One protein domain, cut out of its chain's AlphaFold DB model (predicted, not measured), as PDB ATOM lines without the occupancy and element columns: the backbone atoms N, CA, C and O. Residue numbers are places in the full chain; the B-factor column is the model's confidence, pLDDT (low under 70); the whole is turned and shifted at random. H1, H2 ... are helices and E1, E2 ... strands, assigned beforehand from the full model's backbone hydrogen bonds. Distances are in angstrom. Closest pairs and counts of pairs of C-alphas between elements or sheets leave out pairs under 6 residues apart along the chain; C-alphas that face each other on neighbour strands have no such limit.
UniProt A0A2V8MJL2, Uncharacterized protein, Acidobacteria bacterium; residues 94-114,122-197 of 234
ATOM      1  N   THR A  94      33.735 116.898  16.505       94.50
ATOM      2  CA  THR A  94      34.084 117.840  15.444       94.50
ATOM      3  C   THR A  94      34.596 119.102  16.111       94.50
ATOM      4  O   THR A  94      33.917 119.656  16.971       94.50
ATOM      5  N   VAL A  95      35.790 119.533  15.723       93.00
ATOM      6  CA  VAL A  95      36.386 120.799  16.146       93.00
ATOM      7  C   VAL A  95      36.314 121.750  14.959       93.00
ATOM      8  O   VAL A  95      36.748 121.389  13.865       93.00
ATOM      9  N   ASP A  96      35.752 122.932  15.180       94.00
ATOM     10  CA  ASP A  96      35.720 124.034  14.219       94.00
ATOM     11  C   ASP A  96      36.583 125.172  14.765       94.00
ATOM     12  O   ASP A  96      36.369 125.625  15.891       94.00
ATOM     13  N   VAL A  97      37.578 125.604  13.993       92.31
ATOM     14  CA  VAL A  97      38.390 126.782  14.304       92.31
ATOM     15  C   VAL A  97      38.393 127.682  13.082       92.31
ATOM     16  O   VAL A  97      38.936 127.320  12.039       92.31
ATOM     17  N   ASN A  98      37.801 128.871  13.208       92.56
ATOM     18  CA  ASN A  98      37.729 129.867  12.134       92.56
ATOM     19  C   ASN A  98      37.159 129.305  10.812       92.56
ATOM     20  O   ASN A  98      37.636 129.652   9.730       92.56
ATOM     21  N   GLY A  99      36.168 128.409  10.888       91.31
ATOM     22  CA  GLY A  99      35.530 127.782   9.727       91.31
ATOM     23  C   GLY A  99      36.287 126.577   9.164       91.31
ATOM     24  O   GLY A  99      35.821 125.949   8.212       91.31
ATOM     25  N   GLN A 100      37.444 126.220   9.731       95.38
ATOM     26  CA  GLN A 100      38.127 124.970   9.414       95.38
ATOM     27  C   GLN A 100      37.642 123.868  10.349       95.38
ATOM     28  O   GLN A 100      37.937 123.867  11.545       95.38
ATOM     29  N   GLN A 101      36.928 122.900   9.779       95.75
ATOM     30  CA  GLN A 101      36.409 121.764  10.529       95.75
ATOM     31  C   GLN A 101      37.302 120.539  10.408       95.75
ATOM     32  O   GLN A 101      37.694 120.123   9.316       95.75
ATOM     33  N   ARG A 102      37.538 119.891  11.548       94.50
ATOM     34  CA  ARG A 102      38.136 118.562  11.615       94.50
ATOM     35  C   ARG A 102      37.311 117.660  12.516       94.50
ATOM     36  O   ARG A 102      37.020 117.995  13.659       94.50
ATOM     37  N   THR A 103      36.944 116.495  11.995       95.12
ATOM     38  CA  THR A 103      36.305 115.429  12.774       95.12
ATOM     39  C   THR A 103      37.352 114.420  13.226       95.12
ATOM     40  O   THR A 103      38.209 114.039  12.434       95.12
ATOM     41  N   PHE A 104      37.223 113.953  14.464       91.38
ATOM     42  CA  PHE A 104      37.953 112.814  15.009       91.38
ATOM     43  C   PHE A 104      36.956 111.741  15.437       91.38
ATOM     44  O   PHE A 104      36.089 111.985  16.288       91.38
ATOM     45  N   ASN A 105      37.068 110.551  14.852       91.19
ATOM     46  CA  ASN A 105      36.325 109.390  15.326       91.19
ATOM     47  C   ASN A 105      36.970 108.830  16.601       91.19
ATOM     48  O   ASN A 105      38.159 109.024  16.865       91.19
ATOM     49  N   ASN A 106      36.194 108.093  17.397       88.25
ATOM     50  CA  ASN A 106      36.741 107.330  18.512       88.25
ATOM     51  C   ASN A 106      37.876 106.398  18.034       88.25
ATOM     52  O   ASN A 106      37.658 105.540  17.183       88.25
ATOM     53  N   GLY A 107      39.074 106.562  18.598       84.56
ATOM     54  CA  GLY A 107      40.292 105.845  18.208       84.56
ATOM     55  C   GLY A 107      41.256 106.649  17.327       84.56
ATOM     56  O   GLY A 107      42.431 106.303  17.259       84.56
ATOM     57  N   GLU A 108      40.825 107.760  16.726       87.44
ATOM     58  CA  GLU A 108      41.671 108.632  15.891       87.44
ATOM     59  C   GLU A 108      42.346 109.724  16.736       87.44
ATOM     60  O   GLU A 108      42.153 110.920  16.529       87.44
ATOM     61  N   GLY A 109      43.101 109.319  17.761       79.44
ATOM     62  CA  GLY A 109      43.753 110.247  18.698       79.44
ATOM     63  C   GLY A 109      42.828 110.836  19.774       79.44
ATOM     64  O   GLY A 109      43.316 111.444  20.721       79.44
ATOM     65  N   VAL A 110      41.517 110.589  19.689       83.88
ATOM     66  CA  VAL A 110      40.526 110.874  20.739       83.88
ATOM     67  C   VAL A 110      39.890 109.562  21.190       83.88
ATOM     68  O   VAL A 110      39.577 108.702  20.367       83.88
ATOM     69  N   ARG A 111      39.677 109.395  22.499       84.38
ATOM     70  CA  ARG A 111      38.970 108.240  23.064       84.38
ATOM     71  C   ARG A 111      37.749 108.709  23.837       84.38
ATOM     72  O   ARG A 111      37.853 109.570  24.702       84.38
ATOM     73  N   PHE A 112      36.616 108.076  23.567       84.12
ATOM     74  CA  PHE A 112      35.389 108.283  24.323       84.12
ATOM     75  C   PHE A 112      35.208 107.156  25.346       84.12
ATOM     76  O   PHE A 112      35.436 105.988  25.007       84.12
ATOM     77  N   PRO A 113      34.788 107.465  26.584       77.31
ATOM     78  CA  PRO A 113      34.482 106.437  27.566       77.31
ATOM     79  C   PRO A 113      33.358 105.528  27.060       77.31
ATOM     80  O   PRO A 113      32.417 105.961  26.390       77.31
ATOM     81  N   ALA A 114      33.475 104.244  27.379       74.12
ATOM     82  CA  ALA A 114      32.491 103.222  27.062       74.12
ATOM     83  C   ALA A 114      31.301 103.311  28.033       74.12
ATOM     84  O   ALA A 114      31.115 102.449  28.887       74.12
ATOM     85  N   VAL A 122      26.333 117.244  22.234       89.94
ATOM     86  CA  VAL A 122      26.616 118.467  22.987       89.94
ATOM     87  C   VAL A 122      27.509 119.358  22.137       89.94
ATOM     88  O   VAL A 122      28.354 118.858  21.392       89.94
ATOM     89  N   THR A 123      27.302 120.665  22.233       93.25
ATOM     90  CA  THR A 123      28.055 121.671  21.483       93.25
ATOM     91  C   THR A 123      28.523 122.736  22.455       93.25
ATOM     92  O   THR A 123      27.731 123.235  23.251       93.25
ATOM     93  N   PHE A 124      29.807 123.065  22.375       93.44
ATOM     94  CA  PHE A 124      30.446 124.097  23.177       93.44
ATOM     95  C   PHE A 124      31.132 125.068  22.229       93.44
ATOM     96  O   PHE A 124      31.840 124.637  21.321       93.44
ATOM     97  N   ASN A 125      30.911 126.363  22.445       93.31
ATOM     98  CA  ASN A 125      31.547 127.425  21.661       93.31
ATOM     99  C   ASN A 125      32.831 127.935  22.323       93.31
ATOM    100  O   ASN A 125      33.607 128.652  21.701       93.31
ATOM    101  N   GLU A 126      33.044 127.567  23.584       94.00
ATOM    102  CA  GLU A 126      34.151 128.032  24.404       94.00
ATOM    103  C   GLU A 126      34.847 126.830  25.038       94.00
ATOM    104  O   GLU A 126      34.204 125.873  25.496       94.00
ATOM    105  N   VAL A 127      36.178 126.887  25.036       93.56
ATOM    106  CA  VAL A 127      37.052 125.857  25.586       93.56
ATOM    107  C   VAL A 127      38.091 126.531  26.471       93.56
ATOM    108  O   VAL A 127      38.810 127.407  26.001       93.56
ATOM    109  N   GLU A 128      38.189 126.102  27.726       95.38
ATOM    110  CA  GLU A 128      39.158 126.628  28.687       95.38
ATOM    111  C   GLU A 128      40.281 125.626  28.933       95.38
ATOM    112  O   GLU A 128      40.049 124.433  29.154       95.38
ATOM    113  N   PHE A 129      41.517 126.111  28.927       94.38
ATOM    114  CA  PHE A 129      42.673 125.309  29.299       94.38
ATOM    115  C   PHE A 129      42.965 125.472  30.793       94.38
ATOM    116  O   PHE A 129      43.280 126.566  31.247       94.38
ATOM    117  N   VAL A 130      42.889 124.374  31.546       93.88
ATOM    118  CA  VAL A 130      42.959 124.365  33.018       93.88
ATOM    119  C   VAL A 130      44.200 123.640  33.541       93.88
ATOM    120  O   VAL A 130      44.112 122.869  34.489       93.88
ATOM    121  N   GLY A 131      45.369 123.824  32.919       91.69
ATOM    122  CA  GLY A 131      46.637 123.301  33.451       91.69
ATOM    123  C   GLY A 131      46.611 121.785  33.689       91.69
ATOM    124  O   GLY A 131      46.443 121.015  32.742       91.69
ATOM    125  N   TYR A 132      46.769 121.344  34.941       90.19
ATOM    126  CA  TYR A 132      46.639 119.941  35.363       90.19
ATOM    127  C   TYR A 132      45.238 119.582  35.892       90.19
ATOM    128  O   TYR A 132      44.988 118.420  36.233       90.19
ATOM    129  N   GLY A 133      44.315 120.542  35.940       90.75
ATOM    130  CA  GLY A 133      42.967 120.400  36.481       90.75
ATOM    131  C   GLY A 133      42.949 120.301  38.006       90.75
ATOM    132  O   GLY A 133      42.067 119.651  38.559       90.75
ATOM    133  N   LEU A 134      43.936 120.870  38.698       90.25
ATOM    134  CA  LEU A 134      44.042 120.784  40.152       90.25
ATOM    135  C   LEU A 134      43.531 122.050  40.841       90.25
ATOM    136  O   LEU A 134      43.811 123.168  40.418       90.25
ATOM    137  N   ASN A 135      42.820 121.857  41.951       87.62
ATOM    138  CA  ASN A 135      42.524 122.914  42.910       87.62
ATOM    139  C   ASN A 135      43.221 122.593  44.239       87.62
ATOM    140  O   ASN A 135      42.723 121.795  45.035       87.62
ATOM    141  N   LEU A 136      44.401 123.176  44.446       82.19
ATOM    142  CA  LEU A 136      45.165 123.083  45.688       82.19
ATOM    143  C   LEU A 136      45.248 124.453  46.370       82.19
ATOM    144  O   LEU A 136      45.286 125.493  45.707       82.19
ATOM    145  N   ASP A 137      45.326 124.443  47.702       73.94
ATOM    146  CA  ASP A 137      45.620 125.644  48.485       73.94
ATOM    147  C   ASP A 137      47.043 126.147  48.157       73.94
ATOM    148  O   ASP A 137      47.939 125.335  47.944       73.94
ATOM    149  N   SER A 138      47.236 127.473  48.148       65.44
ATOM    150  CA  SER A 138      48.452 128.230  47.764       65.44
ATOM    151  C   SER A 138      48.675 128.471  46.258       65.44
ATOM    152  O   SER A 138      48.000 129.333  45.696       65.44
ATOM    153  N   ASP A 139      49.603 127.784  45.593       70.44
ATOM    154  CA  ASP A 139      50.186 128.207  44.302       70.44
ATOM    155  C   ASP A 139      49.818 127.305  43.112       70.44
ATOM    156  O   ASP A 139      50.163 127.605  41.973       70.44
ATOM    157  N   HIS A 140      49.087 126.215  43.359       75.44
ATOM    158  CA  HIS A 140      48.700 125.221  42.349       75.44
ATOM    159  C   HIS A 140      47.175 125.086  42.239       75.44
ATOM    160  O   HIS A 140      46.606 123.996  42.319       75.44
ATOM    161  N   ASN A 141      46.504 126.227  42.080       88.31
ATOM    162  CA  ASN A 141      45.096 126.272  41.713       88.31
ATOM    163  C   ASN A 141      44.973 126.629  40.230       88.31
ATOM    164  O   ASN A 141      44.983 127.807  39.864       88.31
ATOM    165  N   ASP A 142      44.827 125.602  39.397       91.38
ATOM    166  CA  ASP A 142      44.695 125.732  37.947       91.38
ATOM    167  C   ASP A 142      43.372 126.385  37.521       91.38
ATOM    168  O   ASP A 142      43.224 126.755  36.363       91.38
ATOM    169  N   TYR A 143      42.410 126.544  38.437       92.38
ATOM    170  CA  TYR A 143      41.121 127.191  38.182       92.38
ATOM    171  C   TYR A 143      41.088 128.662  38.611       92.38
ATOM    172  O   TYR A 143      40.061 129.330  38.462       92.38
ATOM    173  N   ARG A 144      42.183 129.204  39.159       91.69
ATOM    174  CA  ARG A 144      42.222 130.592  39.629       91.69
ATOM    175  C   ARG A 144      41.975 131.560  38.469       91.69
ATOM    176  O   ARG A 144      42.795 131.684  37.569       91.69
ATOM    177  N   GLY A 145      40.862 132.289  38.544       91.06
ATOM    178  CA  GLY A 145      40.469 133.261  37.520       91.06
ATOM    179  C   GLY A 145      39.884 132.641  36.248       91.06
ATOM    180  O   GLY A 145      39.657 133.374  35.291       91.06
ATOM    181  N   ILE A 146      39.622 131.330  36.232       93.88
ATOM    182  CA  ILE A 146      38.988 130.642  35.104       93.88
ATOM    183  C   ILE A 146      37.494 130.476  35.380       93.88
ATOM    184  O   ILE A 146      37.097 129.905  36.395       93.88
ATOM    185  N   ASP A 147      36.666 130.924  34.440       95.00
ATOM    186  CA  ASP A 147      35.240 130.606  34.414       95.00
ATOM    187  C   ASP A 147      35.002 129.389  33.518       95.00
ATOM    188  O   ASP A 147      35.037 129.506  32.295       95.00
ATOM    189  N   ALA A 148      34.775 128.223  34.121       95.69
ATOM    190  CA  ALA A 148      34.524 126.977  33.397       95.69
ATOM    191  C   ALA A 148      33.032 126.726  33.117       95.69
ATOM    192  O   ALA A 148      32.692 125.756  32.434       95.69
ATOM    193  N   LYS A 149      32.127 127.553  33.651       96.25
ATOM    194  CA  LYS A 149      30.703 127.227  33.716       96.25
ATOM    195  C   LYS A 149      30.088 127.113  32.322       96.25
ATOM    196  O   LYS A 149      30.070 128.063  31.551       96.25
ATOM    197  N   GLY A 150      29.546 125.939  32.004       95.12
ATOM    198  CA  GLY A 150      28.929 125.646  30.707       95.12
ATOM    199  C   GLY A 150      29.916 125.481  29.545       95.12
ATOM    200  O   GLY A 150      29.476 125.211  28.429       95.12
ATOM    201  N   LYS A 151      31.227 125.589  29.792       96.56
ATOM    202  CA  LYS A 151      32.283 125.453  28.780       96.56
ATOM    203  C   LYS A 151      32.852 124.036  28.758       96.56
ATOM    204  O   LYS A 151      32.653 123.254  29.693       96.56
ATOM    205  N   ALA A 152      33.579 123.699  27.697       94.38
ATOM    206  CA  ALA A 152      34.446 122.525  27.720       94.38
ATOM    207  C   ALA A 152      35.782 122.892  28.384       94.38
ATOM    208  O   ALA A 152      36.323 123.960  28.120       94.38
ATOM    209  N   VAL A 153      36.341 122.011  29.211       95.12
ATOM    210  CA  VAL A 153      37.676 122.212  29.798       95.12
ATOM    211  C   VAL A 153      38.677 121.189  29.273       95.12
ATOM    212  O   VAL A 153      38.325 120.032  29.035       95.12
ATOM    213  N   VAL A 154      39.931 121.608  29.113       93.50
ATOM    214  CA  VAL A 154      41.055 120.774  28.667       93.50
ATOM    215  C   VAL A 154      42.185 120.843  29.692       93.50
ATOM    216  O   VAL A 154      42.563 121.936  30.104       93.50
ATOM    217  N   TRP A 155      42.782 119.707  30.061       91.69
ATOM    218  CA  TRP A 155      43.972 119.671  30.928       91.69
ATOM    219  C   TRP A 155      45.093 118.785  30.376       91.69
ATOM    220  O   TRP A 155      44.906 118.008  29.440       91.69
ATOM    221  N   LEU A 156      46.266 118.869  31.002       88.38
ATOM    222  CA  LEU A 156      47.472 118.123  30.668       88.38
ATOM    223  C   LEU A 156      47.688 116.902  31.557       88.38
ATOM    224  O   LEU A 156      47.311 116.859  32.728       88.38
ATOM    225  N   GLY A 157      48.402 115.941  30.971       83.62
ATOM    226  CA  GLY A 157      48.964 114.773  31.635       83.62
ATOM    227  C   GLY A 157      47.972 113.834  32.334       83.62
ATOM    228  O   GLY A 157      46.846 114.161  32.707       83.62
ATOM    229  N   SER A 158      48.432 112.612  32.567       78.69
ATOM    230  CA  SER A 158      47.854 111.713  33.574       78.69
ATOM    231  C   SER A 158      48.438 111.961  34.973       78.69
ATOM    232  O   SER A 158      47.919 111.433  35.953       78.69
ATOM    233  N   ARG A 159      49.509 112.760  35.061       81.00
ATOM    234  CA  ARG A 159      50.252 113.098  36.280       81.00
ATOM    235  C   ARG A 159      50.202 114.604  36.510       81.00
ATOM    236  O   ARG A 159      50.095 115.357  35.547       81.00
ATOM    237  N   GLY A 160      50.287 115.002  37.773       80.31
ATOM    238  CA  GLY A 160      50.416 116.398  38.179       80.31
ATOM    239  C   GLY A 160      51.843 116.930  37.992       80.31
ATOM    240  O   GLY A 160      52.702 116.222  37.453       80.31
ATOM    241  N   PRO A 161      52.106 118.160  38.459       79.62
ATOM    242  CA  PRO A 161      53.444 118.749  38.535       79.62
ATOM    243  C   PRO A 161      54.481 117.809  39.176       79.62
ATOM    244  O   PRO A 161      54.138 116.952  39.989       79.62
ATOM    245  N   LYS A 162      55.770 117.959  38.845       76.06
ATOM    246  CA  LYS A 162      56.828 117.023  39.287       76.06
ATOM    247  C   LYS A 162      56.975 116.894  40.813       76.06
ATOM    248  O   LYS A 162      57.417 115.843  41.263       76.06
ATOM    249  N   ASP A 163      56.515 117.884  41.575       73.94
ATOM    250  CA  ASP A 163      56.636 117.949  43.040       73.94
ATOM    251  C   ASP A 163      55.290 117.735  43.767       73.94
ATOM    252  O   ASP A 163      55.056 118.224  44.869       73.94
ATOM    253  N   THR A 164      54.377 117.008  43.123       69.88
ATOM    254  CA  THR A 164      53.034 116.689  43.635       69.88
ATOM    255  C   THR A 164      53.109 115.749  44.848       69.88
ATOM    256  O   THR A 164      53.653 114.648  44.753       69.88
ATOM    257  N   ASP A 165      52.514 116.151  45.974       74.00
ATOM    258  CA  ASP A 165      52.402 115.334  47.189       74.00
ATOM    259  C   ASP A 165      51.275 114.270  47.103       74.00
ATOM    260  O   ASP A 165      50.543 114.158  46.114       74.00
ATOM    261  N   GLN A 166      51.099 113.453  48.152       72.69
ATOM    262  CA  GLN A 166      50.022 112.447  48.182       72.69
ATOM    263  C   GLN A 166      48.615 113.064  48.099       72.69
ATOM    264  O   GLN A 166      47.701 112.429  47.563       72.69
ATOM    265  N   ARG A 167      48.419 114.291  48.606       73.62
ATOM    266  CA  ARG A 167      47.130 114.993  48.547       73.62
ATOM    267  C   ARG A 167      46.782 115.312  47.098       73.62
ATOM    268  O   ARG A 167      45.676 115.016  46.648       73.62
ATOM    269  N   ALA A 168      47.736 115.831  46.344       75.38
ATOM    270  CA  ALA A 168      47.543 116.153  44.947       75.38
ATOM    271  C   ALA A 168      47.386 114.888  44.072       75.38
ATOM    272  O   ALA A 168      46.587 114.892  43.137       75.38
ATOM    273  N   ALA A 169      47.997 113.752  44.438       78.38
ATOM    274  CA  ALA A 169      47.725 112.461  43.789       78.38
ATOM    275  C   ALA A 169      46.258 112.004  43.915       78.38
ATOM    276  O   ALA A 169      45.701 111.434  42.971       78.38
ATOM    277  N   ARG A 170      45.615 112.266  45.061       80.69
ATOM    278  CA  ARG A 170      44.178 112.017  45.241       80.69
ATOM    279  C   ARG A 170      43.344 112.952  44.366       80.69
ATOM    280  O   ARG A 170      42.477 112.475  43.639       80.69
ATOM    281  N   LEU A 171      43.645 114.248  44.371       84.56
ATOM    282  CA  LEU A 171      42.898 115.240  43.591       84.56
ATOM    283  C   LEU A 171      43.009 115.020  42.076       84.56
ATOM    284  O   LEU A 171      42.035 115.218  41.357       84.56
ATOM    285  N   LEU A 172      44.136 114.499  41.577       85.75
ATOM    286  CA  LEU A 172      44.271 114.091  40.169       85.75
ATOM    287  C   LEU A 172      43.239 113.037  39.738       85.75
ATOM    288  O   LEU A 172      42.911 112.955  38.553       85.75
ATOM    289  N   ARG A 173      42.739 112.216  40.671       82.94
ATOM    290  CA  ARG A 173      41.679 111.231  40.400       82.94
ATOM    291  C   ARG A 173      40.287 111.860  40.427       82.94
ATOM    292  O   ARG A 173      39.401 111.373  39.736       82.94
ATOM    293  N   GLU A 174      40.114 112.934  41.190       86.38
ATOM    294  CA  GLU A 174      38.831 113.606  41.424       86.38
ATOM    295  C   GLU A 174      38.610 114.817  40.487       86.38
ATOM    296  O   GLU A 174      37.487 115.292  40.350       86.38
ATOM    297  N   ARG A 175      39.646 115.285  39.771       89.56
ATOM    298  CA  ARG A 175      39.604 116.505  38.935       89.56
ATOM    299  C   ARG A 175      38.501 116.556  37.877       89.56
ATOM    300  O   ARG A 175      38.007 117.635  37.570       89.56
ATOM    301  N   ALA A 176      38.099 115.409  37.323       90.06
ATOM    302  CA  ALA A 176      36.993 115.363  36.366       90.06
ATOM    303  C   ALA A 176      35.670 115.767  37.027       90.06
ATOM    304  O   ALA A 176      34.979 116.633  36.500       90.06
ATOM    305  N   SER A 177      35.373 115.189  38.195       89.94
ATOM    306  CA  SER A 177      34.208 115.555  39.003       89.94
ATOM    307  C   SER A 177      34.305 116.994  39.481       89.94
ATOM    308  O   SER A 177      33.347 117.736  39.321       89.94
ATOM    309  N   TYR A 178      35.471 117.436  39.960       91.81
ATOM    310  CA  TYR A 178      35.661 118.832  40.365       91.81
ATOM    311  C   TYR A 178      35.318 119.817  39.229       91.81
ATOM    312  O   TYR A 178      34.573 120.773  39.429       91.81
ATOM    313  N   ALA A 179      35.796 119.554  38.009       93.56
ATOM    314  CA  ALA A 179      35.486 120.386  36.849       93.56
ATOM    315  C   ALA A 179      33.978 120.459  36.563       93.56
ATOM    316  O   ALA A 179      33.450 121.544  36.330       93.56
ATOM    317  N   THR A 180      33.284 119.319  36.548       92.38
ATOM    318  CA  THR A 180      31.875 119.255  36.133       92.38
ATOM    319  C   THR A 180      30.894 119.629  37.239       92.38
ATOM    320  O   THR A 180      29.873 120.249  36.961       92.38
ATOM    321  N   GLU A 181      31.183 119.242  38.478       93.31
ATOM    322  CA  GLU A 181      30.265 119.354  39.616       93.31
ATOM    323  C   GLU A 181      30.466 120.678  40.361       93.31
ATOM    324  O   GLU A 181      29.487 121.370  40.627       93.31
ATOM    325  N   GLU A 182      31.716 121.074  40.620       93.56
ATOM    326  CA  GLU A 182      32.023 122.287  41.395       93.56
ATOM    327  C   GLU A 182      32.172 123.519  40.495       93.56
ATOM    328  O   GLU A 182      31.598 124.574  40.757       93.56
ATOM    329  N   MET A 183      32.913 123.387  39.390       94.88
ATOM    330  CA  MET A 183      33.157 124.503  38.464       94.88
ATOM    331  C   MET A 183      32.086 124.628  37.370       94.88
ATOM    332  O   MET A 183      32.068 125.607  36.622       94.88
ATOM    333  N   GLY A 184      31.184 123.648  37.263       94.69
ATOM    334  CA  GLY A 184      30.073 123.658  36.312       94.69
ATOM    335  C   GLY A 184      30.481 123.481  34.847       94.69
ATOM    336  O   GLY A 184      29.734 123.910  33.963       94.69
ATOM    337  N   ALA A 185      31.644 122.887  34.565       95.94
ATOM    338  CA  ALA A 185      32.061 122.567  33.203       95.94
ATOM    339  C   ALA A 185      31.055 121.626  32.529       95.94
ATOM    340  O   ALA A 185      30.611 120.634  33.108       95.94
ATOM    341  N   GLY A 186      30.716 121.916  31.275       92.00
ATOM    342  CA  GLY A 186      29.784 121.099  30.500       92.00
ATOM    343  C   GLY A 186      30.428 119.848  29.897       92.00
ATOM    344  O   GLY A 186      29.735 118.868  29.618       92.00
ATOM    345  N   ALA A 187      31.749 119.863  29.704       91.25
ATOM    346  CA  ALA A 187      32.517 118.713  29.244       91.25
ATOM    347  C   ALA A 187      33.985 118.798  29.663       91.25
ATOM    348  O   ALA A 187      34.526 119.871  29.919       91.25
ATOM    349  N   VAL A 188      34.634 117.638  29.660       91.31
ATOM    350  CA  VAL A 188      36.050 117.468  29.969       91.31
ATOM    351  C   VAL A 188      36.743 116.789  28.795       91.31
ATOM    352  O   VAL A 188      36.284 115.754  28.306       91.31
ATOM    353  N   ILE A 189      37.887 117.333  28.394       89.81
ATOM    354  CA  ILE A 189      38.800 116.759  27.409       89.81
ATOM    355  C   ILE A 189      40.144 116.537  28.102       89.81
ATOM    356  O   ILE A 189      40.778 117.461  28.603       89.81
ATOM    357  N   ALA A 190      40.585 115.287  28.132       86.25
ATOM    358  CA  ALA A 190      41.773 114.877  28.860       86.25
ATOM    359  C   ALA A 190      42.675 114.019  27.970       86.25
ATOM    360  O   ALA A 190      42.171 113.313  27.089       86.25
ATOM    361  N   PRO A 191      43.996 114.006  28.214       79.94
ATOM    362  CA  PRO A 191      44.862 113.009  27.613       79.94
ATOM    363  C   PRO A 191      44.380 111.607  28.002       79.94
ATOM    364  O   PRO A 191      43.806 111.422  29.083       79.94
ATOM    365  N   PRO A 192      44.629 110.601  27.150       67.56
ATOM    366  CA  PRO A 192      44.257 109.233  27.458       67.56
ATOM    367  C   PRO A 192      44.887 108.822  28.792       67.56
ATOM    368  O   PRO A 192      46.106 108.817  28.955       67.56
ATOM    369  N   SER A 193      44.049 108.484  29.771       59.75
ATOM    370  CA  SER A 193      44.521 107.908  31.024       59.75
ATOM    371  C   SER A 193      45.166 106.551  30.727       59.75
ATOM    372  O   SER A 193      44.504 105.685  30.143       59.75
ATOM    373  N   GLU A 194      46.406 106.331  31.176       47.97
ATOM    374  CA  GLU A 194      47.103 105.034  31.055       47.97
ATOM    375  C   GLU A 194      46.257 103.860  31.595       47.97
ATOM    376  O   GLU A 194      46.333 102.744  31.089       47.97
ATOM    377  N   LEU A 195      45.353 104.134  32.545       40.41
ATOM    378  CA  LEU A 195      44.424 103.178  33.159       40.41
ATOM    379  C   LEU A 195      43.480 102.450  32.182       40.41
ATOM    380  O   LEU A 195      43.019 101.358  32.500       40.41
ATOM    381  N   VAL A 196      43.206 102.992  30.990       39.34
ATOM    382  CA  VAL A 196      42.313 102.343  30.000       39.34
ATOM    383  C   VAL A 196      43.113 101.640  28.890       39.34
ATOM    384  O   VAL A 196      42.535 101.026  27.994       39.34
ATOM    385  N   ALA A 197      44.447 101.712  28.892       32.38
ATOM    386  CA  ALA A 197      45.260 101.003  27.900       32.38
ATOM    387  C   ALA A 197      45.297  99.483  28.158       32.38
ATOM    388  O   ALA A 197      45.353  98.705  27.211       32.38
TER     389      ALA A 197
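This is residues 94 to 114 and 122 to 197 of the 234 residues of an uncharacterized protein of Acidobacteria bacterium (UniProt A0A2V8MJL2). What is the shape? With little regular structure, a small parallel sheet, E3 E4 E5, sits amid loops with helix H1 grazing it, while hairpin E1 E2 lies away at one end. How much is named? Along E1 E2 E3 E4 H1 E5, 36 of 97 printed residues, class mixed; compact, radius of gyration of the C-alphas 14.2 A, spans 41 by 33 by 21 A.

What pairs first? E1, residues 94 to 97, and E2, residues 100 to 105, form an antiparallel hairpin; N 95 and O 102, 2.9 A, are within hydrogen-bond range. What follows? E3, residues 127 to 129, E4, 152 to 154, and E5, 187 to 189, are parallel neighbours in that order; N 128 and O 152, and N 153 and O 187, each 2.9 A, are within range. E1 is apart from these three. And the helix? H1, residues 166 to 182, only grazes this sheet, with residues 175 to 180; its closest C-alphas to E5, Ala 176 and Val 188, are 6.8 A apart. E4, H1, E5 make a strand-helix-strand unit, parallel neighbours with a helix between, its crossover right-handed. In H1, 10 of 13 O i to N i+4 pairs are within range.

Where are the ends? E1 begins at C-alpha 94 (34.084, 117.840, 15.444); E5 ends at C-alpha 189 (38.800, 116.759, 27.409). How long is H1? It measures 21.6 A, with a kink of 62 degrees near residue 176.

Is anything missing? Residues 115 to 121 are not printed; C-alphas 114 and 122 are 16.8 A apart. Which links are long? E3 to E4 and E4 to H1. Where is confidence low? Residues 138, 164 and 192 to 197 are under 70.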